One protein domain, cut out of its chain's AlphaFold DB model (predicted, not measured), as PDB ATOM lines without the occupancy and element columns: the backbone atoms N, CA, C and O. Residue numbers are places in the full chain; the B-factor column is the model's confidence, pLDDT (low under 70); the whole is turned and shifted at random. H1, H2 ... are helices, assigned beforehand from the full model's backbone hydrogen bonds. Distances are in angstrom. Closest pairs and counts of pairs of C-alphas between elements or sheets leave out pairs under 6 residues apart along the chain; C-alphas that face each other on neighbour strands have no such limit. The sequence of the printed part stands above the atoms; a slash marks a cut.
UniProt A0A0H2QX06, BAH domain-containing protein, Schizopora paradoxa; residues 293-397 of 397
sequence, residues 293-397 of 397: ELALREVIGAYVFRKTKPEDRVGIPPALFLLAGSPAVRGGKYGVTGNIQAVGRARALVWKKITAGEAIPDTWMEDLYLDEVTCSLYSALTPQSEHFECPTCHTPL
ATOM      1  N   GLU A 293     -34.718  31.492 -29.987       40.09
ATOM      2  CA  GLU A 293     -34.065  32.643 -29.329       40.09
ATOM      3  C   GLU A 293     -32.536  32.660 -29.475       40.09
ATOM      4  O   GLU A 293     -31.937  33.716 -29.700       40.09
ATOM      5  N   LEU A 294     -31.890  31.494 -29.366       39.38
ATOM      6  CA  LEU A 294     -30.439  31.369 -29.528       39.38
ATOM      7  C   LEU A 294     -30.039  31.488 -31.002       39.38
ATOM      8  O   LEU A 294     -29.120  32.245 -31.322       39.38
ATOM      9  N   ALA A 295     -30.799  30.860 -31.905       42.50
ATOM     10  CA  ALA A 295     -30.626  31.062 -33.337       42.50
ATOM     11  C   ALA A 295     -30.859  32.525 -33.743       42.50
ATOM     12  O   ALA A 295     -30.124  33.020 -34.594       42.50
ATOM     13  N   LEU A 296     -31.790  33.258 -33.110       43.06
ATOM     14  CA  LEU A 296     -31.984  34.689 -33.375       43.06
ATOM     15  C   LEU A 296     -30.674  35.476 -33.227       43.06
ATOM     16  O   LEU A 296     -30.347  36.287 -34.086       43.06
ATOM     17  N   ARG A 297     -29.898  35.227 -32.165       43.00
ATOM     18  CA  ARG A 297     -28.685  36.004 -31.839       43.00
ATOM     19  C   ARG A 297     -27.527  35.766 -32.813       43.00
ATOM     20  O   ARG A 297     -26.794  36.710 -33.129       43.00
ATOM     21  N   GLU A 298     -27.376  34.538 -33.307       46.97
ATOM     22  CA  GLU A 298     -26.372  34.188 -34.324       46.97
ATOM     23  C   GLU A 298     -26.843  34.602 -35.730       46.97
ATOM     24  O   GLU A 298     -26.125  35.311 -36.441       46.97
ATOM     25  N   VAL A 299     -28.082  34.257 -36.103       48.75
ATOM     26  CA  VAL A 299     -28.647  34.538 -37.431       48.75
ATOM     27  C   VAL A 299     -28.815  36.037 -37.671       48.75
ATOM     28  O   VAL A 299     -28.469  36.478 -38.761       48.75
ATOM     29  N   ILE A 300     -29.247  36.850 -36.692       52.12
ATOM     30  CA  ILE A 300     -29.346  38.318 -36.852       52.12
ATOM     31  C   ILE A 300     -28.016  38.916 -37.336       52.12
ATOM     32  O   ILE A 300     -28.034  39.756 -38.231       52.12
ATOM     33  N   GLY A 301     -26.872  38.448 -36.821       53.16
ATOM     34  CA  GLY A 301     -25.553  38.937 -37.236       53.16
ATOM     35  C   GLY A 301     -25.302  38.764 -38.736       53.16
ATOM     36  O   GLY A 301     -25.044  39.733 -39.444       53.16
ATOM     37  N   ALA A 302     -25.452  37.545 -39.255       56.69
ATOM     38  CA  ALA A 302     -25.250  37.288 -40.682       56.69
ATOM     39  C   ALA A 302     -26.395  37.833 -41.564       56.69
ATOM     40  O   ALA A 302     -26.165  38.263 -42.694       56.69
ATOM     41  N   TYR A 303     -27.635  37.807 -41.070       53.81
ATOM     42  CA  TYR A 303     -28.841  38.101 -41.845       53.81
ATOM     43  C   TYR A 303     -29.069  39.604 -42.034       53.81
ATOM     44  O   TYR A 303     -29.355  40.035 -43.151       53.81
ATOM     45  N   VAL A 304     -28.884  40.411 -40.982       62.47
ATOM     46  CA  VAL A 304     -29.014  41.876 -41.068       62.47
ATOM     47  C   VAL A 304     -27.959  42.450 -42.009       62.47
ATOM     48  O   VAL A 304     -28.281  43.259 -42.876       62.47
ATOM     49  N   PHE A 305     -26.717  41.973 -41.937       68.19
ATOM     50  CA  PHE A 305     -25.631  42.490 -42.773       68.19
ATOM     51  C   PHE A 305     -25.732  42.061 -44.240       68.19
ATOM     52  O   PHE A 305     -25.368  42.834 -45.125       68.19
ATOM     53  N   ARG A 306     -26.289  40.874 -44.521       72.19
ATOM     54  CA  ARG A 306     -26.508  40.390 -45.896       72.19
ATOM     55  C   ARG A 306     -27.790  40.910 -46.559       72.19
ATOM     56  O   ARG A 306     -27.904  40.776 -47.774       72.19
ATOM     57  N   LYS A 307     -28.753  41.467 -45.807       74.81
ATOM     58  CA  LYS A 307     -30.036  41.956 -46.359       74.81
ATOM     59  C   LYS A 307     -30.335  43.444 -46.148       74.81
ATOM     60  O   LYS A 307     -31.266  43.930 -46.781       74.81
ATOM     61  N   THR A 308     -29.565  44.169 -45.334       83.44
ATOM     62  CA  THR A 308     -29.674  45.638 -45.256       83.44
ATOM     63  C   THR A 308     -29.204  46.286 -46.544       83.44
ATOM     64  O   THR A 308     -28.034  46.184 -46.934       83.44
ATOM     65  N   LYS A 309     -30.115  47.013 -47.177       90.69
ATOM     66  CA  LYS A 309     -29.829  47.864 -48.320       90.69
ATOM     67  C   LYS A 309     -29.053  49.121 -47.884       90.69
ATOM     68  O   LYS A 309     -28.938  49.381 -46.683       90.69
ATOM     69  N   PRO A 310     -28.512  49.923 -48.819       90.81
ATOM     70  CA  PRO A 310     -27.851  51.182 -48.477       90.81
ATOM     71  C   PRO A 310     -28.773  52.183 -47.766       90.81
ATOM     72  O   PRO A 310     -28.325  52.845 -46.832       90.81
ATOM     73  N   GLU A 311     -30.052  52.268 -48.153       93.88
ATOM     74  CA  GLU A 311     -31.021  53.180 -47.528       93.88
ATOM     75  C   GLU A 311     -31.313  52.848 -46.052       93.88
ATOM     76  O   GLU A 311     -31.466  53.760 -45.241       93.88
ATOM     77  N   ASP A 312     -31.275  51.567 -45.669       93.06
ATOM     78  CA  ASP A 312     -31.536  51.104 -44.294       93.06
ATOM     79  C   ASP A 312     -30.444  51.547 -43.293       93.06
ATOM     80  O   ASP A 312     -30.611  51.421 -42.080       93.06
ATOM     81  N   ARG A 313     -29.305  52.045 -43.795       92.81
ATOM     82  CA  ARG A 313     -28.124  52.443 -43.006       92.81
ATOM     83  C   ARG A 313     -28.096  53.939 -42.680       92.81
ATOM     84  O   ARG A 313     -27.215  54.392 -41.949       92.81
ATOM     85  N   VAL A 314     -29.036  54.723 -43.213       95.81
ATOM     86  CA  VAL A 314     -29.082  56.178 -43.012       95.81
ATOM     87  C   VAL A 314     -29.370  56.499 -41.541       95.81
ATOM     88  O   VAL A 314     -30.413  56.144 -40.992       95.81
ATOM     89  N   GLY A 315     -28.427  57.190 -40.896       95.25
ATOM     90  CA  GLY A 315     -28.494  57.506 -39.467       95.25
ATOM     91  C   GLY A 315     -28.041  56.375 -38.534       95.25
ATOM     92  O   GLY A 315     -28.329  56.447 -37.344       95.25
ATOM     93  N   ILE A 316     -27.341  55.349 -39.038       97.12
ATOM     94  CA  ILE A 316     -26.596  54.399 -38.197       97.12
ATOM     95  C   ILE A 316     -25.133  54.870 -38.093       97.12
ATOM     96  O   ILE A 316     -24.484  55.021 -39.131       97.12
ATOM     97  N   PRO A 317     -24.576  55.082 -36.883       96.88
ATOM     98  CA  PRO A 317     -23.156  55.376 -36.705       96.88
ATOM     99  C   PRO A 317     -22.272  54.267 -37.313       96.88
ATOM    100  O   PRO A 317     -22.486  53.093 -36.992       96.88
ATOM    101  N   PRO A 318     -21.261  54.584 -38.149       94.50
ATOM    102  CA  PRO A 318     -20.448  53.563 -38.815       94.50
ATOM    103  C   PRO A 318     -19.764  52.579 -37.857       94.50
ATOM    104  O   PRO A 318     -19.735  51.387 -38.144       94.50
ATOM    105  N   ALA A 319     -19.285  53.048 -36.698       94.06
ATOM    106  CA  ALA A 319     -18.686  52.194 -35.671       94.06
ATOM    107  C   ALA A 319     -19.694  51.195 -35.069       94.06
ATOM    108  O   ALA A 319     -19.388  50.010 -34.961       94.06
ATOM    109  N   LEU A 320     -20.925  51.631 -34.768       95.38
ATOM    110  CA  LEU A 320     -22.002  50.747 -34.301       95.38
ATOM    111  C   LEU A 320     -22.377  49.703 -35.365       95.38
ATOM    112  O   LEU A 320     -22.637  48.546 -35.037       95.38
ATOM    113  N   PHE A 321     -22.387  50.100 -36.643       94.06
ATOM    114  CA  PHE A 321     -22.648  49.177 -37.746       94.06
ATOM    115  C   PHE A 321     -21.521  48.144 -37.897       94.06
ATOM    116  O   PHE A 321     -21.808  46.958 -38.002       94.06
ATOM    117  N   LEU A 322     -20.247  48.547 -37.839       91.44
ATOM    118  CA  LEU A 322     -19.123  47.603 -37.870       91.44
ATOM    119  C   LEU A 322     -19.173  46.629 -36.681       91.44
ATOM    120  O   LEU A 322     -19.193  45.419 -36.896       91.44
ATOM    121  N   LEU A 323     -19.327  47.141 -35.456       93.19
ATOM    122  CA  LEU A 323     -19.432  46.343 -34.230       93.19
ATOM    123  C   LEU A 323     -20.595  45.335 -34.251       93.19
ATOM    124  O   LEU A 323     -20.456  44.214 -33.763       93.19
ATOM    125  N   ALA A 324     -21.753  45.702 -34.805       93.31
ATOM    126  CA  ALA A 324     -22.874  44.773 -34.949       93.31
ATOM    127  C   ALA A 324     -22.580  43.650 -35.970       93.31
ATOM    128  O   ALA A 324     -23.106  42.539 -35.827       93.31
ATOM    129  N   GLY A 325     -21.735  43.925 -36.969       89.31
ATOM    130  CA  GLY A 325     -21.263  42.961 -37.965       89.31
ATOM    131  C   GLY A 325     -20.128  42.050 -37.478       89.31
ATOM    132  O   GLY A 325     -19.992  40.943 -37.999       89.31
ATOM    133  N   SER A 326     -19.356  42.471 -36.468       88.31
ATOM    134  CA  SER A 326     -18.247  41.702 -35.885       88.31
ATOM    135  C   SER A 326     -18.657  40.293 -35.414       88.31
ATOM    136  O   SER A 326     -19.809  40.077 -35.006       88.31
ATOM    137  N   PRO A 327     -17.726  39.314 -35.411       85.44
ATOM    138  CA  PRO A 327     -17.942  38.012 -34.785       85.44
ATOM    139  C   PRO A 327     -18.174  38.169 -33.273       85.44
ATOM    140  O   PRO A 327     -17.591  39.043 -32.629       85.44
ATOM    141  N   ALA A 328     -19.036  37.322 -32.707       87.50
ATOM    142  CA  ALA A 328     -19.412  37.359 -31.293       87.50
ATOM    143  C   ALA A 328     -18.585  36.339 -30.491       87.50
ATOM    144  O   ALA A 328     -18.949  35.169 -30.379       87.50
ATOM    145  N   VAL A 329     -17.463  36.793 -29.941       84.81
ATOM    146  CA  VAL A 329     -16.464  35.983 -29.238       84.81
ATOM    147  C   VAL A 329     -16.782  35.915 -27.739       84.81
ATOM    148  O   VAL A 329     -17.036  36.934 -27.090       84.81
ATOM    149  N   ARG A 330     -16.740  34.706 -27.162       81.69
ATOM    150  CA  ARG A 330     -16.762  34.495 -25.703       81.69
ATOM    151  C   ARG A 330     -15.339  34.552 -25.149       81.69
ATOM    152  O   ARG A 330     -14.418  34.037 -25.771       81.69
ATOM    153  N   GLY A 331     -15.167  35.150 -23.973       77.06
ATOM    154  CA  GLY A 331     -13.870  35.187 -23.298       77.06
ATOM    155  C   GLY A 331     -13.443  33.808 -22.795       77.06
ATOM    156  O   GLY A 331     -14.258  33.080 -22.229       77.06
ATOM    157  N   GLY A 332     -12.169  33.460 -22.986       69.56
ATOM    158  CA  GLY A 332     -11.567  32.251 -22.418       69.56
ATOM    159  C   GLY A 332     -11.224  32.401 -20.931       69.56
ATOM    160  O   GLY A 332     -11.067  33.514 -20.428       69.56
ATOM    161  N   LYS A 333     -11.042  31.265 -20.237       58.75
ATOM    162  CA  LYS A 333     -10.813  31.174 -18.777       58.75
ATOM    163  C   LYS A 333      -9.659  32.046 -18.246       58.75
ATOM    164  O   LYS A 333      -9.693  32.431 -17.081       58.75
ATOM    165  N   TYR A 334      -8.665  32.355 -19.082       47.84
ATOM    166  CA  TYR A 334      -7.435  33.053 -18.688       47.84
ATOM    167  C   TYR A 334      -7.141  34.345 -19.475       47.84
ATOM    168  O   TYR A 334      -6.013  34.824 -19.440       47.84
ATOM    169  N   GLY A 335      -8.148  34.943 -20.129       55.72
ATOM    170  CA  GLY A 335      -8.074  36.353 -20.542       55.72
ATOM    171  C   GLY A 335      -8.185  36.652 -22.038       55.72
ATOM    172  O   GLY A 335      -7.198  36.952 -22.695       55.72
ATOM    173  N   VAL A 336      -9.426  36.744 -22.521       55.47
ATOM    174  CA  VAL A 336      -9.841  37.806 -23.459       55.47
ATOM    175  C   VAL A 336     -11.184  38.327 -22.949       55.47
ATOM    176  O   VAL A 336     -12.055  37.526 -22.608       55.47
ATOM    177  N   THR A 337     -11.395  39.644 -22.892       69.44
ATOM    178  CA  THR A 337     -12.726  40.215 -22.630       69.44
ATOM    179  C   THR A 337     -13.603  40.028 -23.870       69.44
ATOM    180  O   THR A 337     -13.570  40.822 -24.808       69.44
ATOM    181  N   GLY A 338     -14.357  38.926 -23.901       81.38
ATOM    182  CA  GLY A 338     -15.179  38.543 -25.051       81.38
ATOM    183  C   GLY A 338     -16.242  39.587 -25.400       81.38
ATOM    184  O   GLY A 338     -17.065  39.955 -24.559       81.38
ATOM    185  N   ASN A 339     -16.265  40.019 -26.662       89.81
ATOM    186  CA  ASN A 339     -17.132  41.091 -27.159       89.81
ATOM    187  C   ASN A 339     -18.634  40.721 -27.241       89.81
ATOM    188  O   ASN A 339     -19.449  41.573 -27.594       89.81
ATOM    189  N   ILE A 340     -19.019  39.478 -26.919       89.56
ATOM    190  CA  ILE A 340     -20.374  38.926 -27.106       89.56
ATOM    191  C   ILE A 340     -21.515  39.815 -26.574       89.56
ATOM    192  O   ILE A 340     -22.562  39.902 -27.217       89.56
ATOM    193  N   GLN A 341     -21.331  40.507 -25.441       90.88
ATOM    194  CA  GLN A 341     -22.354  41.423 -24.912       90.88
ATOM    195  C   GLN A 341     -22.479  42.702 -25.750       90.88
ATOM    196  O   GLN A 341     -23.594  43.099 -26.093       90.88
ATOM    197  N   ALA A 342     -21.347  43.311 -26.114       93.38
ATOM    198  CA  ALA A 342     -21.289  44.515 -26.937       93.38
ATOM    199  C   ALA A 342     -21.872  44.257 -28.335       93.38
ATOM    200  O   ALA A 342     -22.802  44.943 -28.750       93.38
ATOM    201  N   VAL A 343     -21.413  43.198 -29.013       92.62
ATOM    202  CA  VAL A 343     -21.915  42.777 -30.334       92.62
ATOM    203  C   VAL A 343     -23.406  42.423 -30.278       92.62
ATOM    204  O   VAL A 343     -24.179  42.839 -31.141       92.62
ATOM    205  N   GLY A 344     -23.846  41.693 -29.246       91.75
ATOM    206  CA  GLY A 344     -25.249  41.302 -29.079       91.75
ATOM    207  C   GLY A 344     -26.199  42.493 -28.904       91.75
ATOM    208  O   GLY A 344     -27.246  42.546 -29.550       91.75
ATOM    209  N   ARG A 345     -25.822  43.478 -28.076       94.69
ATOM    210  CA  ARG A 345     -26.584  44.727 -27.907       94.69
ATOM    211  C   ARG A 345     -26.501  45.626 -29.149       94.69
ATOM    212  O   ARG A 345     -27.524  46.169 -29.560       94.69
ATOM    213  N   ALA A 346     -25.335  45.731 -29.791       95.25
ATOM    214  CA  ALA A 346     -25.149  46.504 -31.020       95.25
ATOM    215  C   ALA A 346     -26.077  46.013 -32.145       95.25
ATOM    216  O   ALA A 346     -26.791  46.806 -32.762       95.25
ATOM    217  N   ARG A 347     -26.158  44.688 -32.341       94.75
ATOM    218  CA  ARG A 347     -27.117  44.047 -33.258       94.75
ATOM    219  C   ARG A 347     -28.570  44.393 -32.925       94.75
ATOM    220  O   ARG A 347     -29.352  44.622 -33.844       94.75
ATOM    221  N   ALA A 348     -28.935  44.467 -31.643       93.69
ATOM    222  CA  ALA A 348     -30.290  44.824 -31.219       93.69
ATOM    223  C   ALA A 348     -30.643  46.299 -31.502       93.69
ATOM    224  O   ALA A 348     -31.750  46.572 -31.967       93.69
ATOM    225  N   LEU A 349     -29.709  47.237 -31.289       96.25
ATOM    226  CA  LEU A 349     -29.884  48.657 -31.642       96.25
ATOM    227  C   LEU A 349     -30.031  48.849 -33.158       96.25
ATOM    228  O   LEU A 349     -30.965  49.505 -33.617       96.25
ATOM    229  N   VAL A 350     -29.155  48.214 -33.944       95.62
ATOM    230  CA  VAL A 350     -29.217  48.235 -35.415       95.62
ATOM    231  C   VAL A 350     -30.539  47.632 -35.913       95.62
ATOM    232  O   VAL A 350     -31.220  48.243 -36.734       95.62
ATOM    233  N   TRP A 351     -30.972  46.489 -35.366       94.62
ATOM    234  CA  TRP A 351     -32.258  45.867 -35.708       94.62
ATOM    235  C   TRP A 351     -33.461  46.767 -35.392       94.62
ATOM    236  O   TRP A 351     -34.337  46.923 -36.245       94.62
ATOM    237  N   LYS A 352     -33.494  47.400 -34.211       95.12
ATOM    238  CA  LYS A 352     -34.524  48.384 -33.829       95.12
ATOM    239  C   LYS A 352     -34.583  49.552 -34.812       95.12
ATOM    240  O   LYS A 352     -35.669  49.878 -35.292       95.12
ATOM    241  N   LYS A 353     -33.428  50.122 -35.180       95.25
ATOM    242  CA  LYS A 353     -33.360  51.227 -36.145       95.25
ATOM    243  C   LYS A 353     -33.952  50.850 -37.503       95.25
ATOM    244  O   LYS A 353     -34.723  51.626 -38.060       95.25
ATOM    245  N   ILE A 354     -33.612  49.667 -38.015       94.62
ATOM    246  CA  ILE A 354     -34.056  49.191 -39.334       94.62
ATOM    247  C   ILE A 354     -35.547  48.822 -39.332       94.62
ATOM    248  O   ILE A 354     -36.258  49.137 -40.280       94.62
ATOM    249  N   THR A 355     -36.030  48.142 -38.288       93.25
ATOM    250  CA  THR A 355     -37.381  47.544 -38.285       93.25
ATOM    251  C   THR A 355     -38.472  48.431 -37.694       93.25
ATOM    252  O   THR A 355     -39.612  48.360 -38.148       93.25
ATOM    253  N   ALA A 356     -38.141  49.275 -36.714       95.31
ATOM    254  CA  ALA A 356     -39.080  50.179 -36.045       95.31
ATOM    255  C   ALA A 356     -38.799  51.668 -36.330       95.31
ATOM    256  O   ALA A 356     -39.548  52.534 -35.887       95.31
ATOM    257  N   GLY A 357     -37.711  51.990 -37.040       95.94
ATOM    258  CA  GLY A 357     -37.293  53.365 -37.340       95.94
ATOM    259  C   GLY A 357     -36.641  54.114 -36.170       95.94
ATOM    260  O   GLY A 357     -36.053  55.176 -36.409       95.94
ATOM    261  N   GLU A 358     -36.718  53.560 -34.949       97.38
ATOM    262  CA  GLU A 358     -36.225  54.121 -33.680       97.38
ATOM    263  C   GLU A 358     -34.864  54.808 -33.841       97.38
ATOM    264  O   GLU A 358     -33.925  54.219 -34.373       97.38
ATOM    265  N   ALA A 359     -34.736  56.057 -33.387       97.31
ATOM    266  CA  ALA A 359     -33.448  56.739 -33.386       97.31
ATOM    267  C   ALA A 359     -32.454  56.005 -32.470       97.31
ATOM    268  O   ALA A 359     -32.801  55.605 -31.359       97.31
ATOM    269  N   ILE A 360     -31.218  55.842 -32.942       97.56
ATOM    270  CA  ILE A 360     -30.114  55.341 -32.120       97.56
ATOM    271  C   ILE A 360     -29.722  56.475 -31.158       97.56
ATOM    272  O   ILE A 360     -29.495  57.582 -31.646       97.56
ATOM    273  N   PRO A 361     -29.667  56.245 -29.831       97.31
ATOM    274  CA  PRO A 361     -29.234  57.264 -28.878       97.31
ATOM    275  C   PRO A 361     -27.792  57.697 -29.143       97.31
ATOM    276  O   PRO A 361     -26.948  56.853 -29.437       97.31
ATOM    277  N   ASP A 362     -27.469  58.979 -28.967       97.19
ATOM    278  CA  ASP A 362     -26.079  59.453 -29.065       97.19
ATOM    279  C   ASP A 362     -25.172  58.803 -27.994       97.19
ATOM    280  O   ASP A 362     -23.987  58.582 -28.230       97.19
ATOM    281  N   THR A 363     -25.757  58.394 -26.861       97.19
ATOM    282  CA  THR A 363     -25.125  57.659 -25.748       97.19
ATOM    283  C   THR A 363     -24.800  56.193 -26.050       97.19
ATOM    284  O   THR A 363     -24.306  55.495 -25.168       97.19
ATOM    285  N   TRP A 364     -25.041  55.692 -27.269       97.19
ATOM    286  CA  TRP A 364     -25.002  54.252 -27.560       97.19
ATOM    287  C   TRP A 364     -23.693  53.540 -27.168       97.19
ATOM    288  O   TRP A 364     -23.737  52.352 -26.875       97.19
ATOM    289  N   MET A 365     -22.535  54.214 -27.143       96.81
ATOM    290  CA  MET A 365     -21.285  53.605 -26.650       96.81
ATOM    291  C   MET A 365     -21.296  53.402 -25.127       96.81
ATOM    292  O   MET A 365     -20.905  52.335 -24.653       96.81
ATOM    293  N   GLU A 366     -21.836  54.357 -24.367       96.00
ATOM    294  CA  GLU A 366     -22.031  54.251 -22.914       96.00
ATOM    295  C   GLU A 366     -23.045  53.140 -22.585       96.00
ATOM    296  O   GLU A 366     -22.777  52.284 -21.741       96.00
ATOM    297  N   ASP A 367     -24.148  53.064 -23.341       93.38
ATOM    298  CA  ASP A 367     -25.169  52.002 -23.246       93.38
ATOM    299  C   ASP A 367     -24.626  50.592 -23.585       93.38
ATOM    300  O   ASP A 367     -25.221  49.565 -23.224       93.38
ATOM    301  N   LEU A 368     -23.484  50.512 -24.276       94.44
ATOM    302  CA  LEU A 368     -22.747  49.275 -24.562       94.44
ATOM    303  C   LEU A 368     -21.599  48.995 -23.578       94.44
ATOM    304  O   LEU A 368     -21.026  47.907 -23.647       94.44
ATOM    305  N   TYR A 369     -21.291  49.924 -22.666       93.62
ATOM    306  CA  TYR A 369     -20.085  49.933 -21.829       93.62
ATOM    307  C   TYR A 369     -18.779  49.891 -22.647       93.62
ATOM    308  O   TYR A 369     -17.872  49.111 -22.355       93.62
ATOM    309  N   LEU A 370     -18.697  50.720 -23.692       93.62
ATOM    310  CA  LEU A 370     -17.535  50.856 -24.570       93.62
ATOM    311  C   LEU A 370     -16.959  52.272 -24.525       93.62
ATOM    312  O   LEU A 370     -17.700  53.251 -24.535       93.62
ATOM    313  N   ASP A 371     -15.633  52.365 -24.591       94.38
ATOM    314  CA  ASP A 371     -14.945  53.551 -25.093       94.38
ATOM    315  C   ASP A 371     -14.628  53.403 -26.595       94.38
ATOM    316  O   ASP A 371     -14.804  52.338 -27.202       94.38
ATOM    317  N   GLU A 372     -14.162  54.487 -27.219       93.06
ATOM    318  CA  GLU A 372     -13.821  54.520 -28.647       93.06
ATOM    319  C   GLU A 372     -12.714  53.510 -29.007       93.06
ATOM    320  O   GLU A 372     -12.760  52.884 -30.068       93.06
ATOM    321  N   VAL A 373     -11.759  53.284 -28.097       92.69
ATOM    322  CA  VAL A 373     -10.643  52.341 -28.278       92.69
ATOM    323  C   VAL A 373     -11.151  50.899 -28.318       92.69
ATOM    324  O   VAL A 373     -10.812  50.152 -29.234       92.69
ATOM    325  N   THR A 374     -12.009  50.517 -27.373       89.56
ATOM    326  CA  THR A 374     -12.600  49.177 -27.274       89.56
ATOM    327  C   THR A 374     -13.594  48.935 -28.410       89.56
ATOM    328  O   THR A 374     -13.604  47.855 -29.000       89.56
ATOM    329  N   CYS A 375     -14.387  49.946 -28.786       91.12
ATOM    330  CA  CYS A 375     -15.275  49.858 -29.946       91.12
ATOM    331  C   CYS A 375     -14.487  49.686 -31.255       91.12
ATOM    332  O   CYS A 375     -14.875  48.871 -32.095       91.12
ATOM    333  N   SER A 376     -13.372  50.405 -31.423       89.00
ATOM    334  CA  SER A 376     -12.467  50.263 -32.571       89.00
ATOM    335  C   SER A 376     -11.810  48.880 -32.600       89.00
ATOM    336  O   SER A 376     -11.898  48.183 -33.611       89.00
ATOM    337  N   LEU A 377     -11.267  48.419 -31.466       87.69
ATOM    338  CA  LEU A 377     -10.688  47.082 -31.309       87.69
ATOM    339  C   LEU A 377     -11.690  45.988 -31.703       87.69
ATOM    340  O   LEU A 377     -11.371  45.147 -32.535       87.69
ATOM    341  N   TYR A 378     -12.916  46.028 -31.169       88.06
ATOM    342  CA  TYR A 378     -13.972  45.064 -31.493       88.06
ATOM    343  C   TYR A 378     -14.496  45.172 -32.935       88.06
ATOM    344  O   TYR A 378     -14.978  44.175 -33.475       88.06
ATOM    345  N   SER A 379     -14.387  46.342 -33.572       85.19
ATOM    346  CA  SER A 379     -14.738  46.554 -34.988       85.19
ATOM    347  C   SER A 379     -13.642  46.082 -35.953       85.19
ATOM    348  O   SER A 379     -13.938  45.766 -37.102       85.19
ATOM    349  N   ALA A 380     -12.389  46.013 -35.495       83.62
ATOM    350  CA  ALA A 380     -11.252  45.497 -36.257       83.62
ATOM    351  C   ALA A 380     -11.154  43.957 -36.250       83.62
ATOM    352  O   ALA A 380     -10.361  43.391 -37.001       83.62
ATOM    353  N   LEU A 381     -11.954  43.268 -35.426       77.81
ATOM    354  CA  LEU A 381     -11.963  41.805 -35.339       77.81
ATOM    355  C   LEU A 381     -12.624  41.188 -36.578       77.81
ATOM    356  O   LEU A 381     -13.849  41.116 -36.684       77.81
ATOM    357  N   THR A 382     -11.810  40.705 -37.509       71.94
ATOM    358  CA  THR A 382     -12.268  39.918 -38.661       71.94
ATOM    359  C   THR A 382     -12.272  38.414 -38.338       71.94
ATOM    360  O   THR A 382     -11.450  37.976 -37.528       71.94
ATOM    361  N   PRO A 383     -13.095  37.589 -39.025       61.91
ATOM    362  CA  PRO A 383     -12.980  36.113 -39.075       61.91
ATOM    363  C   PRO A 383     -11.729  35.610 -39.839       61.91
ATOM    364  O   PRO A 383     -11.786  34.718 -40.685       61.91
ATOM    365  N   GLN A 384     -10.629  36.346 -39.681       61.56
ATOM    366  CA  GLN A 384      -9.314  36.171 -40.303       61.56
ATOM    367  C   GLN A 384      -8.201  36.699 -39.374       61.56
ATOM    368  O   GLN A 384      -7.039  36.741 -39.768       61.56
ATOM    369  N   SER A 385      -8.547  37.158 -38.166       66.12
ATOM    370  CA  SER A 385      -7.580  37.648 -37.187       66.12
ATOM    371  C   SER A 385      -7.015  36.464 -36.401       66.12
ATOM    372  O   SER A 385      -7.757  35.702 -35.789       66.12
ATOM    373  N   GLU A 386      -5.688  36.310 -36.422       60.03
ATOM    374  CA  GLU A 386      -4.925  35.135 -35.954       60.03
ATOM    375  C   GLU A 386      -4.968  34.900 -34.423       60.03
ATOM    376  O   GLU A 386      -4.087  34.267 -33.850       60.03
ATOM    377  N   HIS A 387      -5.947  35.476 -33.724       61.19
ATOM    378  CA  HIS A 387      -6.019  35.556 -32.262       61.19
ATOM    379  C   HIS A 387      -7.300  34.932 -31.684       61.19
ATOM    380  O   HIS A 387      -7.508  34.972 -30.470       61.19
ATOM    381  N   PHE A 388      -8.155  34.342 -32.527       62.22
ATOM    382  CA  PHE A 388      -9.349  33.615 -32.098       62.22
ATOM    383  C   PHE A 388      -9.263  32.142 -32.472       62.22
ATOM    384  O   PHE A 388      -9.581  31.753 -33.589       62.22
ATOM    385  N   GLU A 389      -8.878  31.316 -31.506       62.75
ATOM    386  CA  GLU A 389      -9.025  29.867 -31.594       62.75
ATOM    387  C   GLU A 389     -10.416  29.424 -31.118       62.75
ATOM    388  O   GLU A 389     -10.952  29.926 -30.126       62.75
ATOM    389  N   CYS A 390     -10.981  28.413 -31.777       58.53
ATOM    390  CA  CYS A 390     -12.117  27.671 -31.251       58.53
ATOM    391  C   CYS A 390     -11.703  26.928 -29.963       58.53
ATOM    392  O   CYS A 390     -10.850  26.040 -30.043       58.53
ATOM    393  N   PRO A 391     -12.330  27.180 -28.795       54.94
ATOM    394  CA  PRO A 391     -11.909  26.594 -27.516       54.94
ATOM    395  C   PRO A 391     -12.131  25.075 -27.404       54.94
ATOM    396  O   PRO A 391     -11.779  24.483 -26.389       54.94
ATOM    397  N   THR A 392     -12.732  24.444 -28.418       54.81
ATOM    398  CA  THR A 392     -12.968  22.992 -28.491       54.81
ATOM    399  C   THR A 392     -11.988  22.275 -29.427       54.81
ATOM    400  O   THR A 392     -11.773  21.078 -29.269       54.81
ATOM    401  N   CYS A 393     -11.397  22.966 -30.410       70.12
ATOM    402  CA  CYS A 393     -10.543  22.331 -31.427       70.12
ATOM    403  C   CYS A 393      -9.295  23.135 -31.830       70.12
ATOM    404  O   CYS A 393      -8.635  22.766 -32.802       70.12
ATOM    405  N   HIS A 394      -8.975  24.224 -31.120       63.09
ATOM    406  CA  HIS A 394      -7.770  25.053 -31.298       63.09
ATOM    407  C   HIS A 394      -7.506  25.515 -32.744       63.09
ATOM    408  O   HIS A 394      -6.382  25.784 -33.155       63.09
ATOM    409  N   THR A 395      -8.570  25.594 -33.544       63.91
ATOM    410  CA  THR A 395      -8.525  26.030 -34.944       63.91
ATOM    411  C   THR A 395      -8.898  27.515 -35.015       63.91
ATOM    412  O   THR A 395      -9.857  27.889 -34.332       63.91
ATOM    413  N   PRO A 396      -8.209  28.352 -35.814       63.16
ATOM    414  CA  PRO A 396      -8.607  29.743 -36.043       63.16
ATOM    415  C   PRO A 396     -10.057  29.896 -36.546       63.16
ATOM    416  O   PRO A 396     -10.540  29.037 -37.290       63.16
ATOM    417  N   LEU A 397     -10.727  30.980 -36.128       55.38
ATOM    418  CA  LEU A 397     -12.147  31.309 -36.369       55.38
ATOM    419  C   LEU A 397     -12.384  32.411 -37.422       55.38
ATOM    420  O   LEU A 397     -11.659  33.431 -37.401       55.38
TER     421      LEU A 397
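This is residues 293 to 397 of the 397 residues of the protein "BAH domain-containing protein" of Schizopora paradoxa (UniProt A0A0H2QX06). Helices cross in a small core: the short H2 sits in the middle, with H1, the longest helix H3 and the short H5 packed on it, while two long unnamed stretches, residues 326 to 339 and 380 to 397, reach out to 22 and 24 A from the mean of the C-alphas. The 105 printed residues include five named helices, H1 to H5, and no named strand: all helix, with 52 residues, under half, in helices. It is compact, radius of gyration of the C-alphas 14.0 A, spanning 41 by 27 by 24 A.

H1, residues 293 to 307, begins with C-alpha 293 at (-34.065, 32.643, -29.329). H2 is residues 318 to 325, H3 340 to 356, 23.6 A long, H4 364 to 367, and H5 372 to 379, ending with C-alpha 379 at (-14.738, 46.554, -34.988).

H1, with residues 301 to 305 alone, touches H2, the hub; closest C-alphas Gly 301 and Gly 325, 5.9 A. H2 touches H3, closest C-alphas Ala 324 and Arg 347, 4.6 A, only just about perpendicular at 71 degrees. H2 touches H5, closest C-alphas Leu 323 and Ser 379, 4.8 A. H3 and H4 are near each other. Every O i to N i+4 pair is within hydrogen-bond range in H2, H3 and H5, 7 of 11 in H1; H4 is too short.

The printed part has no cut. The H2 to H3 link is long. In the printed part 33 residues are under pLDDT 70: residues 293 to 305, 332 to 337, 383 to 392 and 394 to 397.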